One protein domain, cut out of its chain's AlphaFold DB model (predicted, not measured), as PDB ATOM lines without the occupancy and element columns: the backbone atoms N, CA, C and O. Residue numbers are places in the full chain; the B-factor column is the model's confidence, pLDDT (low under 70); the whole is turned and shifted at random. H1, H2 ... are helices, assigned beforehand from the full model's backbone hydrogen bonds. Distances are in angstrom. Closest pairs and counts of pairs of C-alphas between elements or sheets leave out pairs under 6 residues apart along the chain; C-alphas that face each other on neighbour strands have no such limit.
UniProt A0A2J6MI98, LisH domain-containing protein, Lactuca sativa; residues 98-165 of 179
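What this domain is: This is residues 98 to 165 of the 179 residues of the protein "LisH domain-containing protein" of Lactuca sativa (UniProt A0A2J6MI98). Two helical hairpins, H1 with H2 and H3 with H4, are set end to end in an elongated, loose row. The stretch 128 to 134 folds back from the far end of H2, so that H3 starts beside the first residue of H2. The printed part has 68 residues with four named helices, H1 H2 H3 H4 along the chain, and no named strand: all helix. It is loose, with a radius of gyration of the C-alphas of 14.2 A, and spans 45 by 23 by 15 A, only just elongated.

How they stand to each other: Start at H3, residues 135 to 149, which with residues 143 to 148 alone touches H4, residues 153 to 164; look at the C-alphas of Ile 144 and Ala 156, the closest, 5.1 A apart. This hairpin has a shallow tilt of 21 degrees, opposite ways. With residues 135 to 139 alone H3 touches H2, residues 117 to 127, closest at the C-alphas of Leu 135 and Ala 117, 5.2 A; this hairpin has a steep tilt of 42 degrees, opposite ways. H2 touches H1, residues 100 to 114, closest at the C-alphas of Ala 120 and Phe 111, 5.7 A, a hairpin at a shallow tilt of 8 degrees, opposite ways. H1 and H3 are close but not clearly touching: the C-alphas of Ile 112 and Leu 138, their closest, are 7.3 A apart. H4 is apart from H1 and H2. The helix packing is mostly aligned, only just, with 2 of 3 touching pairs at a shallow tilt. In H1, H2, H3 and H4 every O i to N i+4 pair is within hydrogen-bond range.

Where its parts are: Find C-alpha 100 at (169.744, 194.567, 167.282); from there H1 runs 21.3 A to residue 114. H3 runs 20.9 A from C-alpha 135 at (183.477, 180.277, 155.298). H4 ends at C-alpha 164, (189.994, 177.034, 140.793).

The domain as a whole: The C-alphas of Lys 99 and Glu 154, the two farthest apart, are 45.3 A apart. The printed part has no cut and no long link. Residues 164 to 165 have pLDDT under 70.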
ATOM      1  N   PHE A  98     168.061 201.738 165.333       76.94
ATOM      2  CA  PHE A  98     168.503 200.454 164.796       76.94
ATOM      3  C   PHE A  98     168.111 199.305 165.709       76.94
ATOM      4  O   PHE A  98     168.428 199.293 166.902       76.94
ATOM      5  N   LYS A  99     167.472 198.293 165.128       85.56
ATOM      6  CA  LYS A  99     167.198 197.047 165.846       85.56
ATOM      7  C   LYS A  99     168.486 196.244 165.982       85.56
ATOM      8  O   LYS A  99     169.320 196.236 165.079       85.56
ATOM      9  N   LYS A 100     168.609 195.479 167.071       86.25
ATOM     10  CA  LYS A 100     169.744 194.567 167.282       86.25
ATOM     11  C   LYS A 100     169.982 193.659 166.065       86.25
ATOM     12  O   LYS A 100     171.106 193.529 165.611       86.25
ATOM     13  N   GLU A 101     168.913 193.122 165.486       88.38
ATOM     14  CA  GLU A 101     168.961 192.253 164.301       88.38
ATOM     15  C   GLU A 101     169.593 192.927 163.070       88.38
ATOM     16  O   GLU A 101     170.235 192.267 162.254       88.38
ATOM     17  N   GLU A 102     169.405 194.238 162.905       88.94
ATOM     18  CA  GLU A 102     170.007 195.012 161.815       88.94
ATOM     19  C   GLU A 102     171.492 195.252 162.079       88.94
ATOM     20  O   GLU A 102     172.310 195.149 161.167       88.94
ATOM     21  N   MET A 103     171.856 195.497 163.336       91.19
ATOM     22  CA  MET A 103     173.252 195.613 163.743       91.19
ATOM     23  C   MET A 103     174.001 194.292 163.568       91.19
ATOM     24  O   MET A 103     175.082 194.281 162.984       91.19
ATOM     25  N   ASP A 104     173.401 193.176 163.977       92.94
ATOM     26  CA  ASP A 104     173.987 191.844 163.823       92.94
ATOM     27  C   ASP A 104     174.205 191.501 162.337       92.94
ATOM     28  O   ASP A 104     175.235 190.932 161.969       92.94
ATOM     29  N   LYS A 105     173.291 191.920 161.447       93.38
ATOM     30  CA  LYS A 105     173.483 191.832 159.987       93.38
ATOM     31  C   LYS A 105     174.687 192.641 159.515       93.38
ATOM     32  O   LYS A 105     175.550 192.082 158.842       93.38
ATOM     33  N   MET A 106     174.767 193.918 159.887       93.25
ATOM     34  CA  MET A 106     175.876 194.791 159.480       93.25
ATOM     35  C   MET A 106     177.231 194.271 159.976       93.25
ATOM     36  O   MET A 106     178.215 194.276 159.237       93.25
ATOM     37  N   VAL A 107     177.287 193.778 161.214       94.62
ATOM     38  CA  VAL A 107     178.505 193.197 161.795       94.62
ATOM     39  C   VAL A 107     178.904 191.916 161.058       94.62
ATOM     40  O   VAL A 107     180.076 191.739 160.720       94.62
ATOM     41  N   MET A 108     177.940 191.049 160.734       95.88
ATOM     42  CA  MET A 108     178.212 189.848 159.943       95.88
ATOM     43  C   MET A 108     178.734 190.192 158.538       95.88
ATOM     44  O   MET A 108     179.716 189.605 158.080       95.88
ATOM     45  N   GLU A 109     178.136 191.176 157.863       94.25
ATOM     46  CA  GLU A 109     178.606 191.675 156.562       94.25
ATOM     47  C   GLU A 109     180.034 192.233 156.639       94.25
ATOM     48  O   GLU A 109     180.847 192.003 155.737       94.25
ATOM     49  N   LEU A 110     180.383 192.901 157.739       94.88
ATOM     50  CA  LEU A 110     181.734 193.395 157.979       94.88
ATOM     51  C   LEU A 110     182.748 192.243 158.089       94.88
ATOM     52  O   LEU A 110     183.804 192.287 157.456       94.88
ATOM     53  N   PHE A 111     182.423 191.168 158.810       94.56
ATOM     54  CA  PHE A 111     183.298 189.992 158.880       94.56
ATOM     55  C   PHE A 111     183.468 189.300 157.527       94.56
ATOM     56  O   PHE A 111     184.580 188.888 157.181       94.56
ATOM     57  N   ILE A 112     182.396 189.213 156.741       93.75
ATOM     58  CA  ILE A 112     182.439 188.628 155.398       93.75
ATOM     59  C   ILE A 112     183.271 189.504 154.458       93.75
ATOM     60  O   ILE A 112     184.133 188.993 153.753       93.75
ATOM     61  N   SER A 113     183.082 190.822 154.461       91.88
ATOM     62  CA  SER A 113     183.816 191.718 153.558       91.88
ATOM     63  C   SER A 113     185.326 191.738 153.829       91.88
ATOM     64  O   SER A 113     186.119 191.784 152.887       91.88
ATOM     65  N   HIS A 114     185.741 191.619 155.094       90.56
ATOM     66  CA  HIS A 114     187.156 191.570 155.474       90.56
ATOM     67  C   HIS A 114     187.788 190.173 155.424       90.56
ATOM     68  O   HIS A 114     189.004 190.043 155.582       90.56
ATOM     69  N   GLY A 115     187.003 189.120 155.193       91.06
ATOM     70  CA  GLY A 115     187.525 187.756 155.127       91.06
ATOM     71  C   GLY A 115     187.748 187.084 156.485       91.06
ATOM     72  O   GLY A 115     188.489 186.102 156.568       91.06
ATOM     73  N   PHE A 116     187.130 187.577 157.562       92.94
ATOM     74  CA  PHE A 116     187.297 187.041 158.916       92.94
ATOM     75  C   PHE A 116     186.435 185.794 159.159       92.94
ATOM     76  O   PHE A 116     185.499 185.801 159.953       92.94
ATOM     77  N   ALA A 117     186.775 184.695 158.485       93.50
ATOM     78  CA  ALA A 117     186.001 183.453 158.517       93.50
ATOM     79  C   ALA A 117     185.843 182.843 159.922       93.50
ATOM     80  O   ALA A 117     184.761 182.375 160.272       93.50
ATOM     81  N   ASP A 118     186.906 182.854 160.730       92.31
ATOM     82  CA  ASP A 118     186.875 182.255 162.068       92.31
ATOM     83  C   ASP A 118     186.008 183.095 163.030       92.31
ATOM     84  O   ASP A 118     185.250 182.540 163.822       92.31
ATOM     85  N   VAL A 119     186.045 184.428 162.901       94.06
ATOM     86  CA  VAL A 119     185.218 185.355 163.695       94.06
ATOM     87  C   VAL A 119     183.754 185.277 163.273       94.06
ATOM     88  O   VAL A 119     182.883 185.165 164.129       94.06
ATOM     89  N   ALA A 120     183.481 185.248 161.964       93.56
ATOM     90  CA  ALA A 120     182.131 185.077 161.432       93.56
ATOM     91  C   ALA A 120     181.477 183.783 161.944       93.56
ATOM     92  O   ALA A 120     180.302 183.784 162.295       93.56
ATOM     93  N   LYS A 121     182.252 182.693 162.059       94.25
ATOM     94  CA  LYS A 121     181.766 181.418 162.599       94.25
ATOM     95  C   LYS A 121     181.353 181.517 164.070       94.25
ATOM     96  O   LYS A 121     180.309 180.987 164.447       94.25
ATOM     97  N   SER A 122     182.173 182.156 164.901       95.12
ATOM     98  CA  SER A 122     181.847 182.362 166.318       95.12
ATOM     99  C   SER A 122     180.647 183.292 166.470       95.12
ATOM    100  O   SER A 122     179.725 182.994 167.222       95.12
ATOM    101  N   PHE A 123     180.606 184.365 165.681       95.12
ATOM    102  CA  PHE A 123     179.503 185.315 165.703       95.12
ATOM    103  C   PHE A 123     178.182 184.688 165.244       95.12
ATOM    104  O   PHE A 123     177.142 184.982 165.823       95.12
ATOM    105  N   GLU A 124     178.200 183.781 164.263       94.25
ATOM    106  CA  GLU A 124     177.013 183.015 163.858       94.25
ATOM    107  C   GLU A 124     176.474 182.150 165.008       94.25
ATOM    108  O   GLU A 124     175.262 182.053 165.192       94.25
ATOM    109  N   HIS A 125     177.362 181.562 165.816       93.69
ATOM    110  CA  HIS A 125     176.966 180.779 166.987       93.69
ATOM    111  C   HIS A 125     176.343 181.642 168.095       93.69
ATOM    112  O   HIS A 125     175.382 181.212 168.730       93.69
ATOM    113  N   GLU A 126     176.867 182.850 168.313       93.19
ATOM    114  CA  GLU A 126     176.431 183.752 169.388       93.19
ATOM    115  C   GLU A 126     175.182 184.571 169.031       93.19
ATOM    116  O   GLU A 126     174.257 184.693 169.834       93.19
ATOM    117  N   SER A 127     175.149 185.146 167.828       90.44
ATOM    118  CA  SER A 127     174.056 186.014 167.366       90.44
ATOM    119  C   SER A 127     172.908 185.234 166.721       90.44
ATOM    120  O   SER A 127     171.799 185.750 166.604       90.44
ATOM    121  N   GLY A 128     173.161 184.000 166.270       90.94
ATOM    122  CA  GLY A 128     172.231 183.229 165.440       90.94
ATOM    123  C   GLY A 128     172.109 183.747 164.001       90.94
ATOM    124  O   GLY A 128     171.361 183.170 163.205       90.94
ATOM    125  N   GLN A 129     172.834 184.812 163.645       91.19
ATOM    126  CA  GLN A 129     172.834 185.377 162.305       91.19
ATOM    127  C   GLN A 129     173.711 184.529 161.387       91.19
ATOM    128  O   GLN A 129     174.905 184.370 161.619       91.19
ATOM    129  N   LYS A 130     173.129 183.992 160.312       90.62
ATOM    130  CA  LYS A 130     173.867 183.152 159.359       90.62
ATOM    131  C   LYS A 130     174.750 183.996 158.450       90.62
ATOM    132  O   LYS A 130     174.294 185.004 157.912       90.62
ATOM    133  N   ALA A 131     175.967 183.524 158.185       88.06
ATOM    134  CA  ALA A 131     176.880 184.193 157.259       88.06
ATOM    135  C   ALA A 131     176.404 184.129 155.793       88.06
ATOM    136  O   ALA A 131     176.739 184.989 154.988       88.06
ATOM    137  N   GLY A 132     175.645 183.095 155.408       88.38
ATOM    138  CA  GLY A 132     175.123 182.943 154.038       88.38
ATOM    139  C   GLY A 132     176.188 182.704 152.954       88.38
ATOM    140  O   GLY A 132     175.848 182.568 151.781       88.38
ATOM    141  N   VAL A 133     177.464 182.617 153.337       88.38
ATOM    142  CA  VAL A 133     178.622 182.420 152.457       88.38
ATOM    143  C   VAL A 133     179.452 181.243 152.968       88.38
ATOM    144  O   VAL A 133     179.473 180.934 154.157       88.38
ATOM    145  N   ASP A 134     180.150 180.573 152.055       90.62
ATOM    146  CA  ASP A 134     181.086 179.505 152.392       90.62
ATOM    147  C   ASP A 134     182.325 180.065 153.114       90.62
ATOM    148  O   ASP A 134     183.218 180.660 152.501       90.62
ATOM    149  N   LEU A 135     182.383 179.839 154.428       90.00
ATOM    150  CA  LEU A 135     183.477 180.277 155.298       90.00
ATOM    151  C   LEU A 135     184.836 179.680 154.890       90.00
ATOM    152  O   LEU A 135     185.873 180.300 155.128       90.00
ATOM    153  N   VAL A 136     184.860 178.507 154.246       88.81
ATOM    154  CA  VAL A 136     186.110 177.885 153.778       88.81
ATOM    155  C   VAL A 136     186.690 178.680 152.611       88.81
ATOM    156  O   VAL A 136     187.884 178.987 152.597       88.81
ATOM    157  N   LYS A 137     185.841 179.073 151.655       88.75
ATOM    158  CA  LYS A 137     186.244 179.947 150.542       88.75
ATOM    159  C   LYS A 137     186.663 181.323 151.036       88.75
ATOM    160  O   LYS A 137     187.653 181.861 150.548       88.75
ATOM    161  N   LEU A 138     185.959 181.850 152.034       91.38
ATOM    162  CA  LEU A 138     186.294 183.132 152.638       91.38
ATOM    163  C   LEU A 138     187.693 183.116 153.274       91.38
ATOM    164  O   LEU A 138     188.493 184.026 153.061       91.38
ATOM    165  N   LYS A 139     188.026 182.033 153.985       91.62
ATOM    166  CA  LYS A 139     189.359 181.827 154.562       91.62
ATOM    167  C   LYS A 139     190.442 181.743 153.487       91.62
ATOM    168  O   LYS A 139     191.499 182.349 153.638       91.62
ATOM    169  N   ALA A 140     190.173 181.038 152.386       90.25
ATOM    170  CA  ALA A 140     191.093 180.978 151.253       90.25
ATOM    171  C   ALA A 140     191.307 182.361 150.612       90.25
ATOM    172  O   ALA A 140     192.443 182.721 150.314       90.25
ATOM    173  N   GLN A 141     190.249 183.163 150.456       90.75
ATOM    174  CA  GLN A 141     190.354 184.533 149.950       90.75
ATOM    175  C   GLN A 141     191.222 185.403 150.864       90.75
ATOM    176  O   GLN A 141     192.110 186.094 150.369       90.75
ATOM    177  N   LYS A 142     191.025 185.320 152.185       93.38
ATOM    178  CA  LYS A 142     191.852 186.048 153.151       93.38
ATOM    179  C   LYS A 142     193.326 185.647 153.060       93.38
ATOM    180  O   LYS A 142     194.177 186.522 152.970       93.38
ATOM    181  N   MET A 143     193.617 184.347 152.958       92.88
ATOM    182  CA  MET A 143     194.985 183.850 152.749       92.88
ATOM    183  C   MET A 143     195.622 184.395 151.463       92.88
ATOM    184  O   MET A 143     196.805 184.719 151.461       92.88
ATOM    185  N   ILE A 144     194.860 184.503 150.370       92.38
ATOM    186  CA  ILE A 144     195.358 185.092 149.118       92.38
ATOM    187  C   ILE A 144     195.709 186.564 149.333       92.38
ATOM    188  O   ILE A 144     196.799 186.980 148.945       92.38
ATOM    189  N   THR A 145     194.818 187.335 149.958       93.06
ATOM    190  CA  THR A 145     195.056 188.754 150.251       93.06
ATOM    191  C   THR A 145     196.287 188.937 151.136       93.06
ATOM    192  O   THR A 145     197.161 189.725 150.795       93.06
ATOM    193  N   ASP A 146     196.424 188.136 152.193       93.44
ATOM    194  CA  ASP A 146     197.565 188.216 153.109       93.44
ATOM    195  C   ASP A 146     198.896 187.893 152.397       93.44
ATOM    196  O   ASP A 146     199.912 188.545 152.638       93.44
ATOM    197  N   LEU A 147     198.906 186.928 151.467       94.88
ATOM    198  CA  LEU A 147     200.084 186.624 150.642       94.88
ATOM    199  C   LEU A 147     200.426 187.758 149.665       94.88
ATOM    200  O   LEU A 147     201.604 188.003 149.397       94.88
ATOM    201  N   ILE A 148     199.415 188.447 149.126       94.94
ATOM    202  CA  ILE A 148     199.612 189.619 148.263       94.94
ATOM    203  C   ILE A 148     200.220 190.768 149.071       94.94
ATOM    204  O   ILE A 148     201.213 191.353 148.629       94.94
ATOM    205  N   ASP A 149     199.693 191.035 150.266       94.75
ATOM    206  CA  ASP A 149     200.191 192.075 151.173       94.75
ATOM    207  C   ASP A 149     201.630 191.781 151.629       94.75
ATOM    208  O   ASP A 149     202.476 192.677 151.682       94.75
ATOM    209  N   ALA A 150     201.954 190.502 151.843       95.88
ATOM    210  CA  ALA A 150     203.307 190.025 152.128       95.88
ATOM    211  C   ALA A 150     204.252 190.033 150.904       95.88
ATOM    212  O   ALA A 150     205.418 189.655 151.023       95.88
ATOM    213  N   ARG A 151     203.779 190.465 149.724       95.25
ATOM    214  CA  ARG A 151     204.502 190.455 148.435       95.25
ATOM    215  C   ARG A 151     204.936 189.059 147.964       95.25
ATOM    216  O   ARG A 151     205.803 188.935 147.096       95.25
ATOM    217  N   GLU A 152     204.297 187.997 148.451       95.00
ATOM    218  CA  GLU A 152     204.547 186.603 148.063       95.00
ATOM    219  C   GLU A 152     203.666 186.177 146.871       95.00
ATOM    220  O   GLU A 152     202.896 185.213 146.926       95.00
ATOM    221  N   ILE A 153     203.783 186.903 145.754       93.56
ATOM    222  CA  ILE A 153     202.864 186.795 144.605       93.56
ATOM    223  C   ILE A 153     202.836 185.391 143.987       93.56
ATOM    224  O   ILE A 153     201.778 184.925 143.565       93.56
ATOM    225  N   GLU A 154     203.967 184.682 143.952       92.25
ATOM    226  CA  GLU A 154     204.033 183.321 143.397       92.25
ATOM    227  C   GLU A 154     203.176 182.335 144.199       92.25
ATOM    228  O   GLU A 154     202.419 181.551 143.623       92.25
ATOM    229  N   LYS A 155     203.232 182.412 145.534       92.50
ATOM    230  CA  LYS A 155     202.421 181.563 146.412       92.50
ATOM    231  C   LYS A 155     200.939 181.908 146.298       92.50
ATOM    232  O   LYS A 155     200.124 180.992 146.189       92.50
ATOM    233  N   ALA A 156     200.597 183.198 146.255       93.12
ATOM    234  CA  ALA A 156     199.219 183.647 146.044       93.12
ATOM    235  C   ALA A 156     198.660 183.115 144.713       93.12
ATOM    236  O   ALA A 156     197.570 182.546 144.659       93.12
ATOM    237  N   THR A 157     199.457 183.223 143.650       90.94
ATOM    238  CA  THR A 157     199.113 182.750 142.304       90.94
ATOM    239  C   THR A 157     198.876 181.239 142.282       90.94
ATOM    240  O   THR A 157     197.867 180.776 141.750       90.94
ATOM    241  N   ASN A 158     199.746 180.462 142.931       91.06
ATOM    242  CA  ASN A 158     199.557 179.017 143.073       91.06
ATOM    243  C   ASN A 158     198.271 178.664 143.810       91.06
ATOM    244  O   ASN A 158     197.557 177.753 143.398       91.06
ATOM    245  N   LEU A 159     197.957 179.389 144.883       89.62
ATOM    246  CA  LEU A 159     196.766 179.129 145.683       89.62
ATOM    247  C   LEU A 159     195.478 179.415 144.892       89.62
ATOM    248  O   LEU A 159     194.514 178.651 144.981       89.62
ATOM    249  N   ILE A 160     195.482 180.442 144.037       90.19
ATOM    250  CA  ILE A 160     194.387 180.729 143.096       90.19
ATOM    251  C   ILE A 160     194.221 179.590 142.077       90.19
ATOM    252  O   ILE A 160     193.104 179.129 141.825       90.19
ATOM    253  N   TYR A 161     195.312 179.089 141.497       86.12
ATOM    254  CA  TYR A 161     195.232 178.005 140.513       86.12
ATOM    255  C   TYR A 161     194.806 176.667 141.134       86.12
ATOM    256  O   TYR A 161     193.970 175.966 140.559       86.12
ATOM    257  N   CYS A 162     195.293 176.349 142.334       80.00
ATOM    258  CA  CYS A 162     194.920 175.135 143.063       80.00
ATOM    259  C   CYS A 162     193.473 175.151 143.579       80.00
ATOM    260  O   CYS A 162     192.879 174.088 143.740       80.00
ATOM    261  N   SER A 163     192.901 176.329 143.850       72.38
ATOM    262  CA  SER A 163     191.509 176.462 144.310       72.38
ATOM    263  C   SER A 163     190.484 176.483 143.169       72.38
ATOM    264  O   SER A 163     189.335 176.099 143.381       72.38
ATOM    265  N   SER A 164     190.881 176.900 141.962       65.44
ATOM    266  CA  SER A 164     189.994 177.034 140.793       65.44
ATOM    267  C   SER A 164     189.998 175.827 139.854       65.44
ATOM    268  O   SER A 164     189.040 175.621 139.109       65.44
ATOM    269  N   THR A 165     191.049 175.011 139.887       54.56
ATOM    270  CA  THR A 165     191.172 173.816 139.048       54.56
ATOM    271  C   THR A 165     191.567 172.625 139.907       54.56
ATOM    272  O   THR A 165     192.442 172.739 140.761       54.56
TER     273      THR A 165